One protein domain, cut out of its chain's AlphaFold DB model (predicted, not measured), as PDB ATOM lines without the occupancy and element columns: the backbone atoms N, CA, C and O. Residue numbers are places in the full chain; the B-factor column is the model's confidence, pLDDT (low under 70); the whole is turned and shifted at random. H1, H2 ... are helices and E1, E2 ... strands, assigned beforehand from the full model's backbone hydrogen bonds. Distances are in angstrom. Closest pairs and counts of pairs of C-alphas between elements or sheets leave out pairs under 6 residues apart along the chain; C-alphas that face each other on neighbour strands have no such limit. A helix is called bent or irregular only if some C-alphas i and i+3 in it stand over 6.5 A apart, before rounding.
ATOM      1  N   PHE A   2     386.104 268.245 260.542       94.81
ATOM      2  CA  PHE A   2     387.367 267.913 261.236       94.81
ATOM      3  C   PHE A   2     387.691 268.824 262.439       94.81
ATOM      4  O   PHE A   2     387.896 268.324 263.535       94.81
ATOM      5  N   ASN A   3     387.628 270.151 262.271       95.81
ATOM      6  CA  ASN A   3     387.880 271.101 263.368       95.81
ATOM      7  C   ASN A   3     386.898 270.931 264.543       95.81
ATOM      8  O   ASN A   3     387.262 271.156 265.693       95.81
ATOM      9  N   ASN A   4     385.659 270.504 264.269       95.81
ATOM     10  CA  ASN A   4     384.679 270.229 265.319       95.81
ATOM     11  C   ASN A   4     385.088 268.983 266.111       95.81
ATOM     12  O   ASN A   4     384.959 268.988 267.329       95.81
ATOM     13  N   LEU A   5     385.611 267.950 265.435       96.62
ATOM     14  CA  LEU A   5     386.136 266.744 266.083       96.62
ATOM     15  C   LEU A   5     387.343 267.075 266.971       96.62
ATOM     16  O   LEU A   5     387.406 266.625 268.109       96.62
ATOM     17  N   GLU A   6     388.249 267.942 266.510       96.12
ATOM     18  CA  GLU A   6     389.359 268.426 267.343       96.12
ATOM     19  C   GLU A   6     388.881 269.209 268.573       96.12
ATOM     20  O   GLU A   6     389.437 269.051 269.658       96.12
ATOM     21  N   ALA A   7     387.835 270.028 268.437       96.81
ATOM     22  CA  ALA A   7     387.283 270.810 269.543       96.81
ATOM     23  C   ALA A   7     386.588 269.956 270.628       96.81
ATOM     24  O   ALA A   7     386.440 270.409 271.776       96.81
ATOM     25  N   ILE A   8     386.153 268.737 270.285       96.50
ATOM     26  CA  ILE A   8     385.513 267.790 271.214       96.50
ATOM     27  C   ILE A   8     386.443 266.672 271.701       96.50
ATOM     28  O   ILE A   8     385.978 265.798 272.431       96.50
ATOM     29  N   ALA A   9     387.728 266.706 271.336       97.12
ATOM     30  CA  ALA A   9     388.702 265.704 271.759       97.12
ATOM     31  C   ALA A   9     388.696 265.519 273.292       97.12
ATOM     32  O   ALA A   9     388.686 266.495 274.050       97.12
ATOM     33  N   GLY A  10     388.653 264.265 273.737       97.31
ATOM     34  CA  GLY A  10     388.574 263.832 275.130       97.31
ATOM     35  C   GLY A  10     387.207 264.011 275.800       97.31
ATOM     36  O   GLY A  10     387.074 263.689 276.979       97.31
ATOM     37  N   LYS A  11     386.190 264.538 275.101       97.69
ATOM     38  CA  LYS A  11     384.869 264.834 275.695       97.69
ATOM     39  C   LYS A  11     383.806 263.792 275.372       97.69
ATOM     40  O   LYS A  11     382.888 263.606 276.164       97.69
ATOM     41  N   LEU A  12     383.892 263.155 274.205       96.38
ATOM     42  CA  LEU A  12     382.886 262.221 273.700       96.38
ATOM     43  C   LEU A  12     383.560 261.072 272.963       96.38
ATOM     44  O   LEU A  12     384.565 261.271 272.293       96.38
ATOM     45  N   LYS A  13     382.957 259.885 273.032       97.50
ATOM     46  CA  LYS A  13     383.326 258.765 272.165       97.50
ATOM     47  C   LYS A  13     382.740 258.954 270.768       97.50
ATOM     48  O   LYS A  13     381.618 259.435 270.621       97.50
ATOM     49  N   ILE A  14     383.507 258.572 269.752       96.12
ATOM     50  CA  ILE A  14     383.222 258.848 268.344       96.12
ATOM     51  C   ILE A  14     383.059 257.529 267.589       96.12
ATOM     52  O   ILE A  14     383.954 256.686 267.573       96.12
ATOM     53  N   LEU A  15     381.921 257.370 266.914       95.56
ATOM     54  CA  LEU A  15     381.749 256.378 265.855       95.56
ATOM     55  C   LEU A  15     382.018 257.070 264.520       95.56
ATOM     56  O   LEU A  15     381.279 257.973 264.127       95.56
ATOM     57  N   LEU A  16     383.089 256.672 263.838       95.31
ATOM     58  CA  LEU A  16     383.476 257.262 262.564       95.31
ATOM     59  C   LEU A  16     382.780 256.525 261.414       95.31
ATOM     60  O   LEU A  16     383.016 255.340 261.191       95.31
ATOM     61  N   GLY A  17     381.929 257.231 260.676       94.00
ATOM     62  CA  GLY A  17     381.254 256.721 259.483       94.00
ATOM     63  C   GLY A  17     381.709 257.447 258.219       94.00
ATOM     64  O   GLY A  17     381.976 258.647 258.261       94.00
ATOM     65  N   GLY A  18     381.760 256.736 257.096       94.44
ATOM     66  CA  GLY A  18     381.977 257.325 255.777       94.44
ATOM     67  C   GLY A  18     381.320 256.503 254.674       94.44
ATOM     68  O   GLY A  18     381.189 255.284 254.793       94.44
ATOM     69  N   ASN A  19     380.911 257.178 253.601       94.69
ATOM     70  CA  ASN A  19     380.351 256.537 252.420       94.69
ATOM     71  C   ASN A  19     381.273 256.719 251.216       94.69
ATOM     72  O   ASN A  19     381.843 257.798 251.053       94.69
ATOM     73  N   PHE A  20     381.413 255.681 250.393       95.50
ATOM     74  CA  PHE A  20     382.295 255.704 249.233       95.50
ATOM     75  C   PHE A  20     381.629 255.247 247.936       95.50
ATOM     76  O   PHE A  20     380.723 254.419 247.934       95.50
ATOM     77  N   ASP A  21     382.149 255.735 246.821       94.19
ATOM     78  CA  ASP A  21     381.894 255.237 245.473       94.19
ATOM     79  C   ASP A  21     383.231 255.032 244.741       94.19
ATOM     80  O   ASP A  21     384.305 255.062 245.343       94.19
ATOM     81  N   ARG A  22     383.187 254.806 243.425       93.88
ATOM     82  CA  ARG A  22     384.398 254.609 242.616       93.88
ATOM     83  C   ARG A  22     385.271 255.856 242.505       93.88
ATOM     84  O   ARG A  22     386.455 255.715 242.218       93.88
ATOM     85  N   GLU A  23     384.704 257.041 242.689       95.75
ATOM     86  CA  GLU A  23     385.401 258.311 242.496       95.75
ATOM     87  C   GLU A  23     386.186 258.704 243.747       95.75
ATOM     88  O   GLU A  23     387.274 259.268 243.646       95.75
ATOM     89  N   ASN A  24     385.660 258.379 244.932       95.94
ATOM     90  CA  ASN A  24     386.243 258.831 246.192       95.94
ATOM     91  C   ASN A  24     386.898 257.727 247.040       95.94
ATOM     92  O   ASN A  24     387.600 258.066 247.996       95.94
ATOM     93  N   ALA A  25     386.716 256.435 246.733       95.81
ATOM     94  CA  ALA A  25     387.146 255.369 247.641       95.81
ATOM     95  C   ALA A  25     388.656 255.387 247.941       95.81
ATOM     96  O   ALA A  25     389.060 255.104 249.068       95.81
ATOM     97  N   ASP A  26     389.488 255.778 246.974       95.38
ATOM     98  CA  ASP A  26     390.945 255.866 247.156       95.38
ATOM     99  C   ASP A  26     391.364 257.042 248.057       95.38
ATOM    100  O   ASP A  26     392.417 257.003 248.697       95.38
ATOM    101  N   SER A  27     390.518 258.070 248.184       96.50
ATOM    102  CA  SER A  27     390.794 259.240 249.031       96.50
ATOM    103  C   SER A  27     390.762 258.920 250.531       96.50
ATOM    104  O   SER A  27     391.396 259.618 251.331       96.50
ATOM    105  N   PHE A  28     390.088 257.832 250.930       97.25
ATOM    106  CA  PHE A  28     389.970 257.443 252.335       97.25
ATOM    107  C   PHE A  28     391.314 257.111 252.975       97.25
ATOM    108  O   PHE A  28     391.470 257.342 254.171       97.25
ATOM    109  N   LYS A  29     392.309 256.645 252.211       96.25
ATOM    110  CA  LYS A  29     393.643 256.362 252.757       96.25
ATOM    111  C   LYS A  29     394.275 257.607 253.387       96.25
ATOM    112  O   LYS A  29     394.665 257.575 254.552       96.25
ATOM    113  N   GLY A  30     394.301 258.719 252.650       97.19
ATOM    114  CA  GLY A  30     394.835 259.986 253.160       97.19
ATOM    115  C   GLY A  30     393.993 260.562 254.303       97.19
ATOM    116  O   GLY A  30     394.531 261.132 255.254       97.19
ATOM    117  N   LEU A  31     392.669 260.370 254.259       97.06
ATOM    118  CA  LEU A  31     391.782 260.774 255.351       97.06
ATOM    119  C   LEU A  31     392.073 259.994 256.643       97.06
ATOM    120  O   LEU A  31     392.177 260.603 257.706       97.06
ATOM    121  N   LEU A  32     392.231 258.672 256.556       98.00
ATOM    122  CA  LEU A  32     392.535 257.802 257.694       98.00
ATOM    123  C   LEU A  32     393.892 258.143 258.319       98.00
ATOM    124  O   LEU A  32     393.995 258.215 259.540       98.00
ATOM    125  N   GLU A  33     394.908 258.438 257.505       98.00
ATOM    126  CA  GLU A  33     396.220 258.893 257.988       98.00
ATOM    127  C   GLU A  33     396.121 260.224 258.739       98.00
ATOM    128  O   GLU A  33     396.662 260.369 259.837       98.00
ATOM    129  N   ARG A  34     395.355 261.182 258.203       97.81
ATOM    130  CA  ARG A  34     395.113 262.461 258.878       97.81
ATOM    131  C   ARG A  34     394.363 262.284 260.202       97.81
ATOM    132  O   ARG A  34     394.669 262.974 261.172       97.81
ATOM    133  N   ILE A  35     393.384 261.381 260.253       97.62
ATOM    134  CA  ILE A  35     392.632 261.066 261.476       97.62
ATOM    135  C   ILE A  35     393.539 260.394 262.510       97.62
ATOM    136  O   ILE A  35     393.493 260.753 263.686       97.62
ATOM    137  N   ALA A  36     394.408 259.479 262.087       97.12
ATOM    138  CA  ALA A  36     395.354 258.812 262.975       97.12
ATOM    139  C   ALA A  36     396.408 259.758 263.575       97.12
ATOM    140  O   ALA A  36     396.967 259.451 264.624       97.12
ATOM    141  N   ALA A  37     396.657 260.911 262.951       97.69
ATOM    142  CA  ALA A  37     397.514 261.972 263.486       97.69
ATOM    143  C   ALA A  37     396.754 263.022 264.327       97.69
ATOM    144  O   ALA A  37     397.348 264.001 264.781       97.69
ATOM    145  N   SER A  38     395.439 262.868 264.505       97.56
ATOM    146  CA  SER A  38     394.591 263.867 265.158       97.56
ATOM    147  C   SER A  38     394.543 263.722 266.681       97.56
ATOM    148  O   SER A  38     394.765 262.648 267.237       97.56
ATOM    149  N   LYS A  39     394.151 264.806 267.363       97.19
ATOM    150  CA  LYS A  39     393.968 264.834 268.828       97.19
ATOM    151  C   LYS A  39     392.794 263.984 269.325       97.19
ATOM    152  O   LYS A  39     392.728 263.703 270.513       97.19
ATOM    153  N   PHE A  40     391.865 263.623 268.439       97.25
ATOM    154  CA  PHE A  40     390.654 262.865 268.766       97.25
ATOM    155  C   PHE A  40     390.756 261.388 268.360       97.25
ATOM    156  O   PHE A  40     389.759 260.673 268.418       97.25
ATOM    157  N   LYS A  41     391.935 260.911 267.928       97.19
ATOM    158  CA  LYS A  41     392.138 259.511 267.521       97.19
ATOM    159  C   LYS A  41     391.641 258.536 268.593       97.19
ATOM    160  O   LYS A  41     390.870 257.635 268.279       97.19
ATOM    161  N   ASP A  42     392.041 258.756 269.842       96.81
ATOM    162  CA  ASP A  42     391.756 257.846 270.961       96.81
ATOM    163  C   ASP A  42     390.289 257.911 271.440       96.81
ATOM    164  O   ASP A  42     389.837 257.106 272.263       96.81
ATOM    165  N   ASP A  43     389.512 258.855 270.907       97.62
ATOM    166  CA  ASP A  43     388.070 258.925 271.120       97.62
ATOM    167  C   ASP A  43     387.285 258.059 270.130       97.62
ATOM    168  O   ASP A  43     386.117 257.756 270.384       97.62
ATOM    169  N   ILE A  44     387.902 257.645 269.017       97.69
ATOM    170  CA  ILE A  44     387.258 256.828 267.987       97.69
ATOM    171  C   ILE A  44     387.152 255.386 268.478       97.69
ATOM    172  O   ILE A  44     388.149 254.680 268.597       97.69
ATOM    173  N   VAL A  45     385.923 254.931 268.726       96.94
ATOM    174  CA  VAL A  45     385.661 253.572 269.231       96.94
ATOM    175  C   VAL A  45     385.470 252.553 268.114       96.94
ATOM    176  O   VAL A  45     385.745 251.374 268.308       96.94
ATOM    177  N   ALA A  46     384.996 252.992 266.947       95.88
ATOM    178  CA  ALA A  46     384.909 252.161 265.755       95.88
ATOM    179  C   ALA A  46     384.810 253.020 264.491       95.88
ATOM    180  O   ALA A  46     384.325 254.153 264.526       95.88
ATOM    181  N   THR A  47     385.236 252.446 263.369       96.62
ATOM    182  CA  THR A  47     385.208 253.059 262.041       96.62
ATOM    183  C   THR A  47     384.472 252.161 261.056       96.62
ATOM    184  O   THR A  47     384.724 250.958 260.988       96.62
ATOM    185  N   ASN A  48     383.567 252.740 260.273       93.06
ATOM    186  CA  ASN A  48     382.787 252.023 259.277       93.06
ATOM    187  C   ASN A  48     382.739 252.803 257.965       93.06
ATOM    188  O   ASN A  48     382.217 253.916 257.921       93.06
ATOM    189  N   LEU A  49     383.266 252.202 256.901       94.75
ATOM    190  CA  LEU A  49     383.264 252.773 255.559       94.75
ATOM    191  C   LEU A  49     382.418 251.880 254.655       94.75
ATOM    192  O   LEU A  49     382.733 250.703 254.476       94.75
ATOM    193  N   LYS A  50     381.327 252.430 254.122       91.56
ATOM    194  CA  LYS A  50     380.315 251.686 253.358       91.56
ATOM    195  C   LYS A  50     380.146 252.256 251.952       91.56
ATOM    196  O   LYS A  50     380.349 253.451 251.775       91.56
ATOM    197  N   PRO A  51     379.715 251.460 250.966       91.69
ATOM    198  CA  PRO A  51     379.317 251.997 249.674       91.69
ATOM    199  C   PRO A  51     378.209 253.051 249.815       91.69
ATOM    200  O   PRO A  51     377.403 253.010 250.754       91.69
ATOM    201  N   ILE A  52     378.167 253.998 248.885       88.50
ATOM    202  CA  ILE A  52     377.009 254.861 248.674       88.50
ATOM    203  C   ILE A  52     375.892 253.983 248.112       88.50
ATOM    204  O   ILE A  52     376.046 253.354 247.068       88.50
ATOM    205  N   MET A  53     374.767 253.939 248.821       78.25
ATOM    206  CA  MET A  53     373.565 253.294 248.306       78.25
ATOM    207  C   MET A  53     372.981 254.155 247.177       78.25
ATOM    208  O   MET A  53     372.980 255.382 247.308       78.25
ATOM    209  N   PRO A  54     372.467 253.553 246.091       73.44
ATOM    210  CA  PRO A  54     371.802 254.307 245.039       73.44
ATOM    211  C   PRO A  54     370.599 255.075 245.595       73.44
ATOM    212  O   PRO A  54     369.897 254.596 246.491       73.44
ATOM    213  N   GLU A  55     370.372 256.266 245.043       73.56
ATOM    214  CA  GLU A  55     369.206 257.085 245.361       73.56
ATOM    215  C   GLU A  55     367.919 256.297 245.090       73.56
ATOM    216  O   GLU A  55     367.759 255.700 244.021       73.56
ATOM    217  N   MET A  56     367.012 256.301 246.069       74.81
ATOM    218  CA  MET A  56     365.705 255.671 245.932       74.81
ATOM    219  C   MET A  56     364.833 256.508 245.008       74.81
ATOM    220  O   MET A  56     364.670 257.708 245.222       74.81
ATOM    221  N   LYS A  57     364.271 255.877 243.977       69.81
ATOM    222  CA  LYS A  57     363.357 256.532 243.038       69.81
ATOM    223  C   LYS A  57     361.969 255.937 243.190       69.81
ATOM    224  O   LYS A  57     361.837 254.728 243.364       69.81
ATOM    225  N   GLN A  58     360.949 256.785 243.097       71.06
ATOM    226  CA  GLN A  58     359.576 256.318 242.925       71.06
ATOM    227  C   GLN A  58     359.529 255.455 241.657       71.06
ATOM    228  O   GLN A  58     359.981 255.888 240.592       71.06
ATOM    229  N   HIS A  59     359.030 254.227 241.777       65.94
ATOM    230  CA  HIS A  59     358.848 253.348 240.630       65.94
ATOM    231  C   HIS A  59     357.432 253.519 240.071       65.94
ATOM    232  O   HIS A  59     356.452 253.387 240.799       65.94
ATOM    233  N   ASP A  60     357.311 253.757 238.763       57.28
ATOM    234  CA  ASP A  60     356.032 253.588 238.076       57.28
ATOM    235  C   ASP A  60     355.702 252.088 238.066       57.28
ATOM    236  O   ASP A  60     356.409 251.293 237.438       57.28
ATOM    237  N   LEU A  61     354.622 251.685 238.741       51.78
ATOM    238  CA  LEU A  61     354.192 250.285 238.928       51.78
ATOM    239  C   LEU A  61     353.826 249.532 237.621       51.78
ATOM    240  O   LEU A  61     353.305 248.422 237.661       51.78
ATOM    241  N   ASN A  62     354.117 250.100 236.448       41.28
ATOM    242  CA  ASN A  62     353.822 249.522 235.134       41.28
ATOM    243  C   ASN A  62     354.891 248.529 234.634       41.28
ATOM    244  O   ASN A  62     354.759 247.972 233.543       41.28
ATOM    245  N   GLY A  63     355.959 248.297 235.400       40.81
ATOM    246  CA  GLY A  63     357.004 247.334 235.063       40.81
ATOM    247  C   GLY A  63     356.786 245.993 235.752       40.81
ATOM    248  O   GLY A  63     356.853 245.912 236.973       40.81
ATOM    249  N   ILE A  64     356.594 244.923 234.973       41.09
ATOM    250  CA  ILE A  64     356.696 243.535 235.449       41.09
ATOM    251  C   ILE A  64     358.051 243.393 236.151       41.09
ATOM    252  O   ILE A  64     359.094 243.377 235.492       41.09
ATOM    253  N   GLY A  65     358.030 243.336 237.485       41.22
ATOM    254  CA  GLY A  65     359.210 243.144 238.315       41.22
ATOM    255  C   GLY A  65     359.868 241.830 237.929       41.22
ATOM    256  O   GLY A  65     359.435 240.754 238.337       41.22
ATOM    257  N   SER A  66     360.895 241.911 237.085       39.75
ATOM    258  CA  SER A  66     361.783 240.792 236.808       39.75
ATOM    259  C   SER A  66     362.224 240.219 238.149       39.75
ATOM    260  O   SER A  66     362.678 240.968 239.016       39.75
ATOM    261  N   SER A  67     362.106 238.900 238.316       40.88
ATOM    262  CA  SER A  67     362.538 238.135 239.493       40.88
ATOM    263  C   SER A  67     364.067 238.140 239.660       40.88
ATOM    264  O   SER A  67     364.668 237.124 240.016       40.88
ATOM    265  N   CYS A  68     364.733 239.230 239.280       39.88
ATOM    266  CA  CYS A  68     366.171 239.358 239.237       39.88
ATOM    267  C   CYS A  68     366.681 239.495 240.671       39.88
ATOM    268  O   CYS A  68     366.773 240.579 241.237       39.88
ATOM    269  N   GLU A  69     366.987 238.331 241.234       56.59
ATOM    270  CA  GLU A  69     367.697 238.075 242.479       56.59
ATOM    271  C   GLU A  69     369.095 238.729 242.436       56.59
ATOM    272  O   GLU A  69     370.094 238.046 242.187       56.59
ATOM    273  N   ARG A  70     369.203 240.047 242.629       63.16
ATOM    274  CA  ARG A  70     370.511 240.717 242.661       63.16
ATOM    275  C   ARG A  70     371.102 240.701 244.072       63.16
ATOM    276  O   ARG A  70     370.422 240.503 245.082       63.16
ATOM    277  N   CYS A  71     372.425 240.792 244.109       68.19
ATOM    278  CA  CYS A  71     373.174 240.842 245.354       68.19
ATOM    279  C   CYS A  71     373.209 242.280 245.865       68.19
ATOM    280  O   CYS A  71     373.357 243.192 245.055       68.19
ATOM    281  N   THR A  72     373.136 242.472 247.184       79.50
ATOM    282  CA  THR A  72     373.173 243.819 247.785       79.50
ATOM    283  C   THR A  72     374.456 244.574 247.458       79.50
ATOM    284  O   THR A  72     374.445 245.791 247.338       79.50
ATOM    285  N   PHE A  73     375.569 243.852 247.333       85.69
ATOM    286  CA  PHE A  73     376.873 244.430 247.040       85.69
ATOM    287  C   PHE A  73     377.467 243.772 245.800       85.69
ATOM    288  O   PHE A  73     377.421 242.548 245.645       85.69
ATOM    289  N   SER A  74     378.062 244.590 244.941       88.75
ATOM    290  CA  SER A  74     378.898 244.166 243.824       88.75
ATOM    291  C   SER A  74     380.260 243.656 244.302       88.75
ATOM    292  O   SER A  74     380.748 244.021 245.373       88.75
ATOM    293  N   ASP A  75     380.942 242.870 243.467       90.31
ATOM    294  CA  ASP A  75     382.291 242.383 243.777       90.31
ATOM    295  C   ASP A  75     383.286 243.517 244.043       90.31
ATOM    296  O   ASP A  75     384.161 243.386 244.902       90.31
ATOM    297  N   TYR A  76     383.156 244.638 243.327       92.50
ATOM    298  CA  TYR A  76     383.980 245.820 243.563       92.50
ATOM    299  C   TYR A  76     383.768 246.370 244.976       92.50
ATOM    300  O   TYR A  76     384.741 246.578 245.694       92.50
ATOM    301  N   GLU A  77     382.516 246.550 245.397       93.06
ATOM    302  CA  GLU A  77     382.192 247.082 246.722       93.06
ATOM    303  C   GLU A  77     382.670 246.153 247.835       93.06
ATOM    304  O   GLU A  77     383.257 246.623 248.805       93.06
ATOM    305  N   ILE A  78     382.489 244.836 247.680       92.56
ATOM    306  CA  ILE A  78     382.978 243.861 248.663       92.56
ATOM    307  C   ILE A  78     384.506 243.936 248.776       92.56
ATOM    308  O   ILE A  78     385.036 244.018 249.882       92.56
ATOM    309  N   ASN A  79     385.220 243.953 247.644       94.50
ATOM    310  CA  ASN A  79     386.677 244.110 247.632       94.50
ATOM    311  C   ASN A  79     387.115 245.414 248.304       94.50
ATOM    312  O   ASN A  79     388.026 245.403 249.131       94.50
ATOM    313  N   LYS A  80     386.460 246.528 247.967       95.75
ATOM    314  CA  LYS A  80     386.850 247.844 248.463       95.75
ATOM    315  C   LYS A  80     386.559 248.007 249.950       95.75
ATOM    316  O   LYS A  80     387.388 248.559 250.665       95.75
ATOM    317  N   MET A  81     385.451 247.454 250.446       94.19
ATOM    318  CA  MET A  81     385.186 247.382 251.885       94.19
ATOM    319  C   MET A  81     386.306 246.634 252.618       94.19
ATOM    320  O   MET A  81     386.802 247.128 253.625       94.19
ATOM    321  N   LEU A  82     386.745 245.476 252.116       93.88
ATOM    322  CA  LEU A  82     387.821 244.696 252.744       93.88
ATOM    323  C   LEU A  82     389.173 245.423 252.698       93.88
ATOM    324  O   LEU A  82     389.904 245.432 253.686       93.88
ATOM    325  N   GLU A  83     389.488 246.082 251.584       95.38
ATOM    326  CA  GLU A  83     390.672 246.938 251.457       95.38
ATOM    327  C   GLU A  83     390.661 248.074 252.491       95.38
ATOM    328  O   GLU A  83     391.606 248.222 253.267       95.38
ATOM    329  N   LEU A  84     389.566 248.832 252.570       96.00
ATOM    330  CA  LEU A  84     389.429 249.946 253.507       96.00
ATOM    331  C   LEU A  84     389.482 249.488 254.967       96.00
ATOM    332  O   LEU A  84     390.048 250.182 255.807       96.00
ATOM    333  N   ARG A  85     388.962 248.299 255.288       94.38
ATOM    334  CA  ARG A  85     389.094 247.704 256.628       94.38
ATOM    335  C   ARG A  85     390.541 247.407 257.001       94.38
ATOM    336  O   ARG A  85     390.935 247.657 258.139       94.38
ATOM    337  N   ARG A  86     391.347 246.916 256.057       93.88
ATOM    338  CA  ARG A  86     392.794 246.734 256.269       93.88
ATOM    339  C   ARG A  86     393.484 248.073 256.503       93.88
ATOM    340  O   ARG A  86     394.298 248.168 257.414       93.88
ATOM    341  N   GLU A  87     393.121 249.108 255.749       96.56
ATOM    342  CA  GLU A  87     393.663 250.458 255.943       96.56
ATOM    343  C   GLU A  87     393.279 251.057 257.304       96.56
ATOM    344  O   GLU A  87     394.140 251.628 257.972       96.56
ATOM    345  N   ILE A  88     392.036 250.864 257.764       96.69
ATOM    346  CA  ILE A  88     391.588 251.264 259.111       96.69
ATOM    347  C   ILE A  88     392.492 250.630 260.179       96.69
ATOM    348  O   ILE A  88     393.042 251.348 261.017       96.69
ATOM    349  N   ARG A  89     392.714 249.308 260.114       94.44
ATOM    350  CA  ARG A  89     393.615 248.608 261.048       94.44
ATOM    351  C   ARG A  89     395.055 249.108 260.940       94.44
ATOM    352  O   ARG A  89     395.696 249.344 261.960       94.44
ATOM    353  N   ARG A  90     395.559 249.313 259.716       95.56
ATOM    354  CA  ARG A  90     396.938 249.763 259.451       95.56
ATOM    355  C   ARG A  90     397.266 251.073 260.164       95.56
ATOM    356  O   ARG A  90     398.381 251.231 260.651       95.56
ATOM    357  N   VAL A  91     396.316 252.005 260.233       97.12
ATOM    358  CA  VAL A  91     396.512 253.298 260.912       97.12
ATOM    359  C   VAL A  91     396.218 253.251 262.424       97.12
ATOM    360  O   VAL A  91     396.286 254.273 263.113       97.12
ATOM    361  N   GLY A  92     395.919 252.065 262.962       95.56
ATOM    362  CA  GLY A  92     395.634 251.841 264.378       95.56
ATOM    363  C   GLY A  92     394.235 252.287 264.803       95.56
ATOM    364  O   GLY A  92     394.067 252.715 265.943       95.56
ATOM    365  N   LEU A  93     393.259 252.241 263.894       96.38
ATOM    366  CA  LEU A  93     391.838 252.411 264.200       96.38
ATOM    367  C   LEU A  93     391.129 251.049 264.174       96.38
ATOM    368  O   LEU A  93     391.588 250.096 263.544       96.38
ATOM    369  N   THR A  94     389.975 250.966 264.831       94.25
ATOM    370  CA  THR A  94     389.191 249.727 264.915       94.25
ATOM    371  C   THR A  94     388.069 249.730 263.876       94.25
ATOM    372  O   THR A  94     387.214 250.617 263.924       94.25
ATOM    373  N   PRO A  95     388.017 248.776 262.928       93.50
ATOM    374  CA  PRO A  95     386.862 248.635 262.048       93.50
ATOM    375  C   PRO A  95     385.666 248.046 262.817       93.50
ATOM    376  O   PRO A  95     385.848 247.291 263.769       93.50
ATOM    377  N   THR A  96     384.432 248.349 262.408       90.62
ATOM    378  CA  THR A  96     383.242 247.692 262.988       90.62
ATOM    379  C   THR A  96     383.212 246.192 262.685       90.62
ATOM    380  O   THR A  96     383.886 245.736 261.763       90.62
ATOM    381  N   ASP A  97     382.377 245.426 263.388       86.56
ATOM    382  CA  ASP A  97     382.085 244.027 263.041       86.56
ATOM    383  C   ASP A  97     381.631 243.927 261.565       86.56
ATOM    384  O   ASP A  97     380.699 244.641 261.169       86.56
ATOM    385  N   PRO A  98     382.302 243.117 260.725       80.88
ATOM    386  CA  PRO A  98     381.967 243.015 259.312       80.88
ATOM    387  C   PRO A  98     380.805 242.059 259.021       80.88
ATOM    388  O   PRO A  98     380.321 242.005 257.898       80.88
ATOM    389  N   ILE A  99     380.357 241.274 259.992       80.00
ATOM    390  CA  ILE A  99     379.289 240.283 259.831       80.00
ATOM    391  C   ILE A  99     377.940 240.880 260.255       80.00
ATOM    392  O   ILE A  99     376.884 240.426 259.811       80.00
ATOM    393  N   ASN A 100     377.955 241.949 261.053       74.44
ATOM    394  CA  ASN A 100     376.754 242.610 261.555       74.44
ATOM    395  C   ASN A 100     376.107 243.553 260.513       74.44
ATOM    396  O   ASN A 100     376.140 244.781 260.635       74.44
ATOM    397  N   VAL A 101     375.540 242.969 259.451       72.88
ATOM    398  CA  VAL A 101     374.838 243.687 258.365       72.88
ATOM    399  C   VAL A 101     373.320 243.726 258.585       72.88
ATOM    400  O   VAL A 101     372.645 244.632 258.092       72.88
ATOM    401  N   LYS A 153     358.699 236.453 254.859       86.12
ATOM    402  CA  LYS A 153     359.208 235.163 255.328       86.12
ATOM    403  C   LYS A 153     360.354 234.681 254.439       86.12
ATOM    404  O   LYS A 153     360.134 233.902 253.513       86.12
ATOM    405  N   PRO A 154     361.608 235.077 254.731       86.69
ATOM    406  CA  PRO A 154     362.757 234.701 253.911       86.69
ATOM    407  C   PRO A 154     362.875 233.190 253.697       86.69
ATOM    408  O   PRO A 154     363.257 232.756 252.621       86.69
ATOM    409  N   LEU A 155     362.511 232.375 254.692       89.50
ATOM    410  CA  LEU A 155     362.617 230.912 254.622       89.50
ATOM    411  C   LEU A 155     361.687 230.255 253.587       89.50
ATOM    412  O   LEU A 155     361.966 229.128 253.175       89.50
ATOM    413  N   GLU A 156     360.643 230.951 253.127       90.00
ATOM    414  CA  GLU A 156     359.771 230.487 252.039       90.00
ATOM    415  C   GLU A 156     360.442 230.649 250.658       90.00
ATOM    416  O   GLU A 156     360.059 229.989 249.693       90.00
ATOM    417  N   HIS A 157     361.507 231.455 250.553       88.81
ATOM    418  CA  HIS A 157     362.271 231.616 249.319       88.81
ATOM    419  C   HIS A 157     363.336 230.516 249.154       88.81
ATOM    420  O   HIS A 157     364.215 230.353 250.003       88.81
ATOM    421  N   LYS A 158     363.357 229.840 247.993       90.25
ATOM    422  CA  LYS A 158     364.237 228.686 247.679       90.25
ATOM    423  C   LYS A 158     365.726 228.878 248.020       90.25
ATOM    424  O   LYS A 158     366.380 227.947 248.481       90.25
ATOM    425  N   LYS A 159     366.274 230.082 247.795       87.50
ATOM    426  CA  LYS A 159     367.685 230.409 248.098       87.50
ATOM    427  C   LYS A 159     367.956 230.542 249.596       87.50
ATOM    428  O   LYS A 159     369.076 230.315 250.034       87.50
ATOM    429  N   CYS A 160     366.950 230.918 250.372       91.94
ATOM    430  CA  CYS A 160     367.066 231.212 251.792       91.94
ATOM    431  C   CYS A 160     366.719 229.999 252.661       91.94
ATOM    432  O   CYS A 160     367.321 229.847 253.716       91.94
ATOM    433  N   THR A 161     365.847 229.093 252.200       92.94
ATOM    434  CA  THR A 161     365.406 227.899 252.950       92.94
ATOM    435  C   THR A 161     366.556 227.078 253.549       92.94
ATOM    436  O   THR A 161     366.415 226.521 254.631       92.94
ATOM    437  N   LYS A 162     367.705 227.000 252.860       92.44
ATOM    438  CA  LYS A 162     368.907 226.275 253.320       92.44
ATOM    439  C   LYS A 162     370.125 227.179 253.534       92.44
ATOM    440  O   LYS A 162     371.239 226.682 253.680       92.44
ATOM    441  N   CYS A 163     369.949 228.498 253.494       92.62
ATOM    442  CA  CYS A 163     371.066 229.427 253.619       92.62
ATOM    443  C   CYS A 163     371.424 229.619 255.102       92.62
ATOM    444  O   CYS A 163     370.581 230.089 255.868       92.62
ATOM    445  N   PRO A 164     372.673 229.334 255.518       92.12
ATOM    446  CA  PRO A 164     373.082 229.477 256.917       92.12
ATOM    447  C   PRO A 164     373.159 230.943 257.369       92.12
ATOM    448  O   PRO A 164     373.247 231.213 258.560       92.12
ATOM    449  N   PHE A 165     373.115 231.895 256.431       91.75
ATOM    450  CA  PHE A 165     373.231 233.328 256.705       91.75
ATOM    451  C   PHE A 165     371.882 234.026 256.924       91.75
ATOM    452  O   PHE A 165     371.868 235.224 257.187       91.75
ATOM    453  N   VAL A 166     370.744 233.319 256.843       91.94
ATOM    454  CA  VAL A 166     369.422 233.924 257.107       91.94
ATOM    455  C   VAL A 166     369.348 234.619 258.474       91.94
ATOM    456  O   VAL A 166     368.834 235.736 258.503       91.94
ATOM    457  N   PRO A 167     369.904 234.069 259.574       90.06
ATOM    458  CA  PRO A 167     369.932 234.773 260.859       90.06
ATOM    459  C   PRO A 167     370.682 236.116 260.837       90.06
ATOM    460  O   PRO A 167     370.415 236.958 261.684       90.06
ATOM    461  N   LEU A 168     371.588 236.327 259.872       89.19
ATOM    462  CA  LEU A 168     372.418 237.532 259.743       89.19
ATOM    463  C   LEU A 168     371.867 238.560 258.746       89.19
ATOM    464  O   LEU A 168     372.345 239.688 258.702       89.19
ATOM    465  N   CYS A 169     370.907 238.194 257.893       89.94
ATOM    466  CA  CYS A 169     370.390 239.118 256.874       89.94
ATOM    467  C   CYS A 169     368.872 239.200 256.783       89.94
ATOM    468  O   CYS A 169     368.370 240.146 256.183       89.94
ATOM    469  N   ALA A 170     368.144 238.211 257.311       90.38
ATOM    470  CA  ALA A 170     366.696 238.085 257.160       90.38
ATOM    471  C   ALA A 170     366.222 238.269 255.700       90.38
ATOM    472  O   ALA A 170     365.209 238.899 255.429       90.38
ATOM    473  N   GLY A 171     366.975 237.730 254.734       89.62
ATOM    474  CA  GLY A 171     366.670 237.851 253.304       89.62
ATOM    475  C   GLY A 171     367.201 239.121 252.628       89.62
ATOM    476  O   GLY A 171     366.956 239.292 251.432       89.62
ATOM    477  N   GLY A 172     367.904 240.000 253.355       89.50
ATOM    478  CA  GLY A 172     368.623 241.165 252.820       89.50
ATOM    479  C   GLY A 172     367.977 242.527 253.054       89.50
ATOM    480  O   GLY A 172     366.985 242.644 253.773       89.50
ATOM    481  N   CYS A 173     368.535 243.562 252.420       89.38
ATOM    482  CA  CYS A 173     368.056 244.943 252.510       89.38
ATOM    483  C   CYS A 173     366.795 245.168 251.657       89.38
ATOM    484  O   CYS A 173     366.789 244.897 250.458       89.38
ATOM    485  N   ARG A 174     365.732 245.707 252.267       88.88
ATOM    486  CA  ARG A 174     364.448 245.970 251.590       88.88
ATOM    487  C   ARG A 174     364.486 247.166 250.657       88.88
ATOM    488  O   ARG A 174     363.883 247.120 249.594       88.88
ATOM    489  N   ALA A 175     365.219 248.202 251.050       88.31
ATOM    490  CA  ALA A 175     365.440 249.373 250.213       88.31
ATOM    491  C   ALA A 175     366.158 248.982 248.915       88.31
ATOM    492  O   ALA A 175     365.759 249.374 247.829       88.31
ATOM    493  N   ASP A 176     367.168 248.121 249.028       86.81
ATOM    494  CA  ASP A 176     367.891 247.609 247.870       86.81
ATOM    495  C   ASP A 176     367.003 246.732 246.969       86.81
ATOM    496  O   ASP A 176     366.981 246.915 245.755       86.81
ATOM    497  N   SER A 177     366.195 245.843 247.561       87.06
ATOM    498  CA  SER A 177     365.184 245.077 246.819       87.06
ATOM    499  C   SER A 177     364.225 245.986 246.045       87.06
ATOM    500  O   SER A 177     363.986 245.759 244.856       87.06
ATOM    501  N   TYR A 178     363.700 247.023 246.704       87.50
ATOM    502  CA  TYR A 178     362.794 247.983 246.084       87.50
ATOM    503  C   TYR A 178     363.486 248.726 244.937       87.50
ATOM    504  O   TYR A 178     362.998 248.663 243.818       87.50
ATOM    505  N   ASN A 179     364.681 249.281 245.148       84.00
ATOM    506  CA  ASN A 179     365.450 249.963 244.098       84.00
ATOM    507  C   ASN A 179     365.724 249.103 242.860       84.00
ATOM    508  O   ASN A 179     365.816 249.602 241.739       84.00
ATOM    509  N   GLN A 180     365.919 247.801 243.053       79.62
ATOM    510  CA  GLN A 180     366.282 246.896 241.966       79.62
ATOM    511  C   GLN A 180     365.076 246.322 241.222       79.62
ATOM    512  O   GLN A 180     365.231 245.908 240.068       79.62
ATOM    513  N   THR A 181     363.922 246.222 241.890       82.38
ATOM    514  CA  THR A 181     362.776 245.426 241.415       82.38
ATOM    515  C   THR A 181     361.428 246.144 241.481       82.38
ATOM    516  O   THR A 181     360.456 245.618 240.949       82.38
ATOM    517  N   GLY A 182     361.350 247.306 242.127       84.75
ATOM    518  CA  GLY A 182     360.102 247.995 242.464       84.75
ATOM    519  C   GLY A 182     359.316 247.350 243.612       84.75
ATOM    520  O   GLY A 182     358.212 247.788 243.907       84.75
ATOM    521  N   SER A 183     359.845 246.308 244.265       85.25
ATOM    522  CA  SER A 183     359.167 245.606 245.363       85.25
ATOM    523  C   SER A 183     360.099 245.357 246.547       85.25
ATOM    524  O   SER A 183     361.234 244.902 246.394       85.25
ATOM    525  N   PHE A 184     359.603 245.616 247.759       86.00
ATOM    526  CA  PHE A 184     360.289 245.288 249.013       86.00
ATOM    527  C   PHE A 184     360.117 243.812 249.429       86.00
ATOM    528  O   PHE A 184     360.783 243.349 250.360       86.00
ATOM    529  N   GLU A 185     359.257 243.054 248.744       84.19
ATOM    530  CA  GLU A 185     358.968 241.647 249.059       84.19
ATOM    531  C   GLU A 185     360.030 240.681 248.511       84.19
ATOM    532  O   GLU A 185     360.212 239.581 249.032       84.19
ATOM    533  N   ASN A 186     360.786 241.092 247.490       85.69
ATOM    534  CA  ASN A 186     361.833 240.261 246.900       85.69
ATOM    535  C   ASN A 186     363.054 240.136 247.822       85.69
ATOM    536  O   ASN A 186     363.379 241.028 248.599       85.69
ATOM    537  N   ILE A 187     363.785 239.024 247.762       87.81
ATOM    538  CA  ILE A 187     365.049 238.918 248.506       87.81
ATOM    539  C   ILE A 187     366.149 239.777 247.852       87.81
ATOM    540  O   ILE A 187     366.243 239.837 246.629       87.81
ATOM    541  N   SER A 188     367.034 240.361 248.663       88.44
ATOM    542  CA  SER A 188     368.276 241.008 248.203       88.44
ATOM    543  C   SER A 188     369.457 240.227 248.787       88.44
ATOM    544  O   SER A 188     369.707 240.224 249.991       88.44
ATOM    545  N   CYS A 189     370.142 239.432 247.968       88.19
ATOM    546  CA  CYS A 189     371.052 238.420 248.505       88.19
ATOM    547  C   CYS A 189     372.357 239.038 249.044       88.19
ATOM    548  O   CYS A 189     373.064 239.740 248.328       88.19
ATOM    549  N   GLN A 190     372.738 238.700 250.281       89.62
ATOM    550  CA  GLN A 190     374.005 239.129 250.906       89.62
ATOM    551  C   GLN A 190     375.022 237.991 251.075       89.62
ATOM    552  O   GLN A 190     376.120 238.195 251.585       89.62
ATOM    553  N   GLN A 191     374.682 236.779 250.632       90.56
ATOM    554  CA  GLN A 191     375.535 235.600 250.789       90.56
ATOM    555  C   GLN A 191     376.961 235.783 250.229       90.56
ATOM    556  O   GLN A 191     377.896 235.387 250.926       90.56
ATOM    557  N   PRO A 192     377.179 236.386 249.038       90.19
ATOM    558  CA  PRO A 192     378.535 236.587 248.526       90.19
ATOM    559  C   PRO A 192     379.398 237.460 249.441       90.19
ATOM    560  O   PRO A 192     380.566 237.141 249.662       90.19
ATOM    561  N   TYR A 193     378.805 238.508 250.024       90.56
ATOM    562  CA  TYR A 193     379.473 239.353 251.007       90.56
ATOM    563  C   TYR A 193     379.882 238.540 252.235       90.56
ATOM    564  O   TYR A 193     381.063 238.511 252.560       90.56
ATOM    565  N   PHE A 194     378.954 237.805 252.862       91.44
ATOM    566  CA  PHE A 194     379.285 237.017 254.056       91.44
ATOM    567  C   PHE A 194     380.367 235.978 253.790       91.44
ATOM    568  O   PHE A 194     381.312 235.886 254.564       91.44
ATOM    569  N   ILE A 195     380.268 235.220 252.694       91.69
ATOM    570  CA  ILE A 195     381.261 234.188 252.362       91.69
ATOM    571  C   ILE A 195     382.654 234.800 252.234       91.69
ATOM    572  O   ILE A 195     383.621 234.248 252.760       91.69
ATOM    573  N   LYS A 196     382.765 235.919 251.519       92.06
ATOM    574  CA  LYS A 196     384.054 236.549 251.258       92.06
ATOM    575  C   LYS A 196     384.622 237.214 252.505       92.06
ATOM    576  O   LYS A 196     385.762 236.954 252.868       92.06
ATOM    577  N   THR A 197     383.796 237.988 253.195       90.00
ATOM    578  CA  THR A 197     384.140 238.645 254.452       90.00
ATOM    579  C   THR A 197     384.575 237.644 255.516       90.00
ATOM    580  O   THR A 197     385.655 237.792 256.069       90.00
ATOM    581  N   LEU A 198     383.803 236.579 255.759       89.69
ATOM    582  CA  LEU A 198     384.171 235.543 256.731       89.69
ATOM    583  C   LEU A 198     385.488 234.862 256.360       89.69
ATOM    584  O   LEU A 198     386.309 234.598 257.230       89.69
ATOM    585  N   ARG A 199     385.712 234.590 255.072       90.31
ATOM    586  CA  ARG A 199     386.954 233.965 254.610       90.31
ATOM    587  C   ARG A 199     388.174 234.853 254.852       90.31
ATOM    588  O   ARG A 199     389.232 234.327 255.179       90.31
ATOM    589  N   GLU A 200     388.045 236.160 254.647       88.88
ATOM    590  CA  GLU A 200     389.177 237.090 254.702       88.88
ATOM    591  C   GLU A 200     389.408 237.694 256.097       88.88
ATOM    592  O   GLU A 200     390.553 237.960 256.451       88.88
ATOM    593  N   GLU A 201     388.358 237.880 256.900       86.00
ATOM    594  CA  GLU A 201     388.426 238.597 258.182       86.00
ATOM    595  C   GLU A 201     388.462 237.664 259.401       86.00
ATOM    596  O   GLU A 201     389.179 237.957 260.356       86.00
ATOM    597  N   LEU A 202     387.769 236.515 259.371       82.56
ATOM    598  CA  LEU A 202     387.724 235.594 260.516       82.56
ATOM    599  C   LEU A 202     389.114 235.083 260.944       82.56
ATOM    600  O   LEU A 202     389.366 235.012 262.148       82.56
ATOM    601  N   PRO A 203     390.046 234.750 260.021       82.56
ATOM    602  CA  PRO A 203     391.395 234.368 260.422       82.56
ATOM    603  C   PRO A 203     392.104 235.492 261.179       82.56
ATOM    604  O   PRO A 203     392.739 235.227 262.196       82.56
ATOM    605  N   LEU A 204     391.976 236.740 260.712       74.00
ATOM    606  CA  LEU A 204     392.614 237.900 261.339       74.00
ATOM    607  C   LEU A 204     392.103 238.092 262.767       74.00
ATOM    608  O   LEU A 204     392.907 238.179 263.688       74.00
ATOM    609  N   GLU A 205     390.784 238.058 262.957       71.19
ATOM    610  CA  GLU A 205     390.161 238.199 264.278       71.19
ATOM    611  C   GLU A 205     390.570 237.071 265.236       71.19
ATOM    612  O   GLU A 205     390.850 237.322 266.410       71.19
ATOM    613  N   TYR A 206     390.669 235.831 264.744       74.19
ATOM    614  CA  TYR A 206     391.123 234.701 265.555       74.19
ATOM    615  C   TYR A 206     392.592 234.847 265.979       74.19
ATOM    616  O   TYR A 206     392.924 234.612 267.143       74.19
ATOM    617  N   TYR A 207     393.479 235.248 265.061       70.94
ATOM    618  CA  TYR A 207     394.893 235.458 265.376       70.94
ATOM    619  C   TYR A 207     395.105 236.646 266.321       70.94
ATOM    620  O   TYR A 207     395.857 236.511 267.287       70.94
ATOM    621  N   GLU A 208     394.429 237.774 266.092       70.19
ATOM    622  CA  GLU A 208     394.466 238.945 266.980       70.19
ATOM    623  C   GLU A 208     393.961 238.575 268.383       70.19
ATOM    624  O   GLU A 208     394.663 238.790 269.372       70.19
ATOM    625  N   GLY A 209     392.803 237.912 268.479       68.44
ATOM    626  CA  GLY A 209     392.240 237.466 269.754       68.44
ATOM    627  C   GLY A 209     393.147 236.489 270.508       68.44
ATOM    628  O   GLY A 209     393.316 236.608 271.724       68.44
ATOM    629  N   ALA A 210     393.791 235.555 269.800       68.88
ATOM    630  CA  ALA A 210     394.748 234.626 270.398       68.88
ATOM    631  C   ALA A 210     395.996 235.346 270.945       68.88
ATOM    632  O   ALA A 210     396.482 235.002 272.028       68.88
ATOM    633  N   GLN A 211     396.502 236.361 270.240       66.94
ATOM    634  CA  GLN A 211     397.635 237.170 270.703       66.94
ATOM    635  C   GLN A 211     397.278 237.972 271.958       66.94
ATOM    636  O   GLN A 211     398.024 237.921 272.938       66.94
ATOM    637  N   THR A 212     396.122 238.640 271.977       66.12
ATOM    638  CA  THR A 212     395.649 239.391 273.150       66.12
ATOM    639  C   THR A 212     395.459 238.478 274.362       66.12
ATOM    640  O   THR A 212     395.954 238.782 275.446       66.12
ATOM    641  N   ALA A 213     394.828 237.311 274.184       63.44
ATOM    642  CA  ALA A 213     394.633 236.340 275.262       63.44
ATOM    643  C   ALA A 213     395.957 235.795 275.829       63.44
ATOM    644  O   ALA A 213     396.043 235.472 277.014       63.44
ATOM    645  N   THR A 214     396.996 235.712 274.995       65.88
ATOM    646  CA  THR A 214     398.335 235.281 275.419       65.88
ATOM    647  C   THR A 214     399.070 236.390 276.180       65.88
ATOM    648  O   THR A 214     399.749 236.100 277.158       65.88
ATOM    649  N   GLN A 215     398.890 237.658 275.795       58.97
ATOM    650  CA  GLN A 215     399.496 238.818 276.466       58.97
ATOM    651  C   GLN A 215     398.845 239.164 277.816       58.97
ATOM    652  O   GLN A 215     399.503 239.738 278.674       58.97
ATOM    653  N   MET A 216     397.581 238.785 278.036       56.38
ATOM    654  CA  MET A 216     396.888 238.949 279.326       56.38
ATOM    655  C   MET A 216     397.311 237.925 280.395       56.38
ATOM    656  O   MET A 216     396.880 238.028 281.542       56.38
ATOM    657  N   ARG A 217     398.130 236.925 280.043       46.41
ATOM    658  CA  ARG A 217     398.727 235.974 280.992       46.41
ATOM    659  C   ARG A 217     400.123 236.453 281.412       46.41
ATOM    660  O   ARG A 217     401.112 235.851 281.003       46.41
TER     661      ARG A 217
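AT A GLANCE: This is residues 2 to 101 and 153 to 217 of the 218 residues of the protein "SPASM domain-containing protein" of bacterium (UniProt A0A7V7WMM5). Two parallel strands, E1 and E2, lie side by side, with the helices H2 and H3 packed together along them; the bent helix H6 lies past H3, and its second arm, with the printed end, sticks out free as residues 203 to 217. The other end is a loose region of loops, with the winding stretch 52 to 74 and the short helices H4 and H5, while H1 sits off beyond E1. The printed part has 165 residues, with six named helices and two named strands in the order H1 E1 H2 E2 H3 H4 H5 H6, and is mostly helix. It is loose, with a radius of gyration of the C-alphas of 19.0 A and spans of 55 by 40 by 27 A.

IN THESE COORDINATES: H1, residues 2 to 7, begins with C-alpha 2 at (387.367, 267.913, 261.236). E1 is residues 14 to 20, 19.4 A long, and H2 is residues 25 to 36, 17.7 A. E2, residues 44 to 51, is 20.5 A long, and H3, residues 75 to 90, is 22.7 A, starting at C-alpha 75 (382.291, 242.383, 243.777). H4 is residues 166 to 169 and H5 residues 174 to 181, 10.3 A. H6, residues 191 to 215, was assigned as one helix by its hydrogen bonds but is bent: C-alphas 200 and 203 are 6.7 A apart. Its arms are H6a, residues 191 to 200, 14.3 A, and H6b, residues 203 to 215, 18.5 A, ending at C-alpha 215 (399.496, 238.818, 276.466).

HOW THE PARTS SIT: E1 and E2 are parallel neighbours at 16 degrees; N 18 and O 48 are 3.0 A apart and N 48 and O 16 2.8 A, within hydrogen-bond range. E1, H2 and E2 form a strand-helix-strand unit, two parallel neighbour strands with a helix between them in the chain, and its crossover is right-handed. H2 is near both strands. The closest C-alphas of E2 and H3, Pro 51 and Glu 77, are 6.4 A apart. H2 and H3 touch, closest at the C-alphas of Lys 29 and Glu 87, 6.7 A, at a shallow tilt of 16 degrees, the same way. H3 touches H6a with residues 78 to 82 alone, closest at the C-alphas of Ile 78 and Tyr 193, 6.2 A, at a shallow tilt of 32 degrees, only just short of steep. H4 is near H6a; H5 touches no helix. The arms H6a and H6b stand at a steep tilt of 41 degrees. Every O i to N i+4 pair is within hydrogen-bond range in H1, H3, H5, H6a and H6b, and 6 of 8 in H2; H4 is too short for one.

THE WHOLE: The C-alphas farthest apart, of Asn 62 and Arg 217, are 65.6 A apart. Residues 102 to 152 are not printed, and C-alphas 101 and 153 are 18.1 A apart across the cut. The link from E2 to H3, 23 residues, is long. The mean pLDDT of the printed part is 85.7; residue 57, residues 59 to 71 and residues 209 to 217 are under 70.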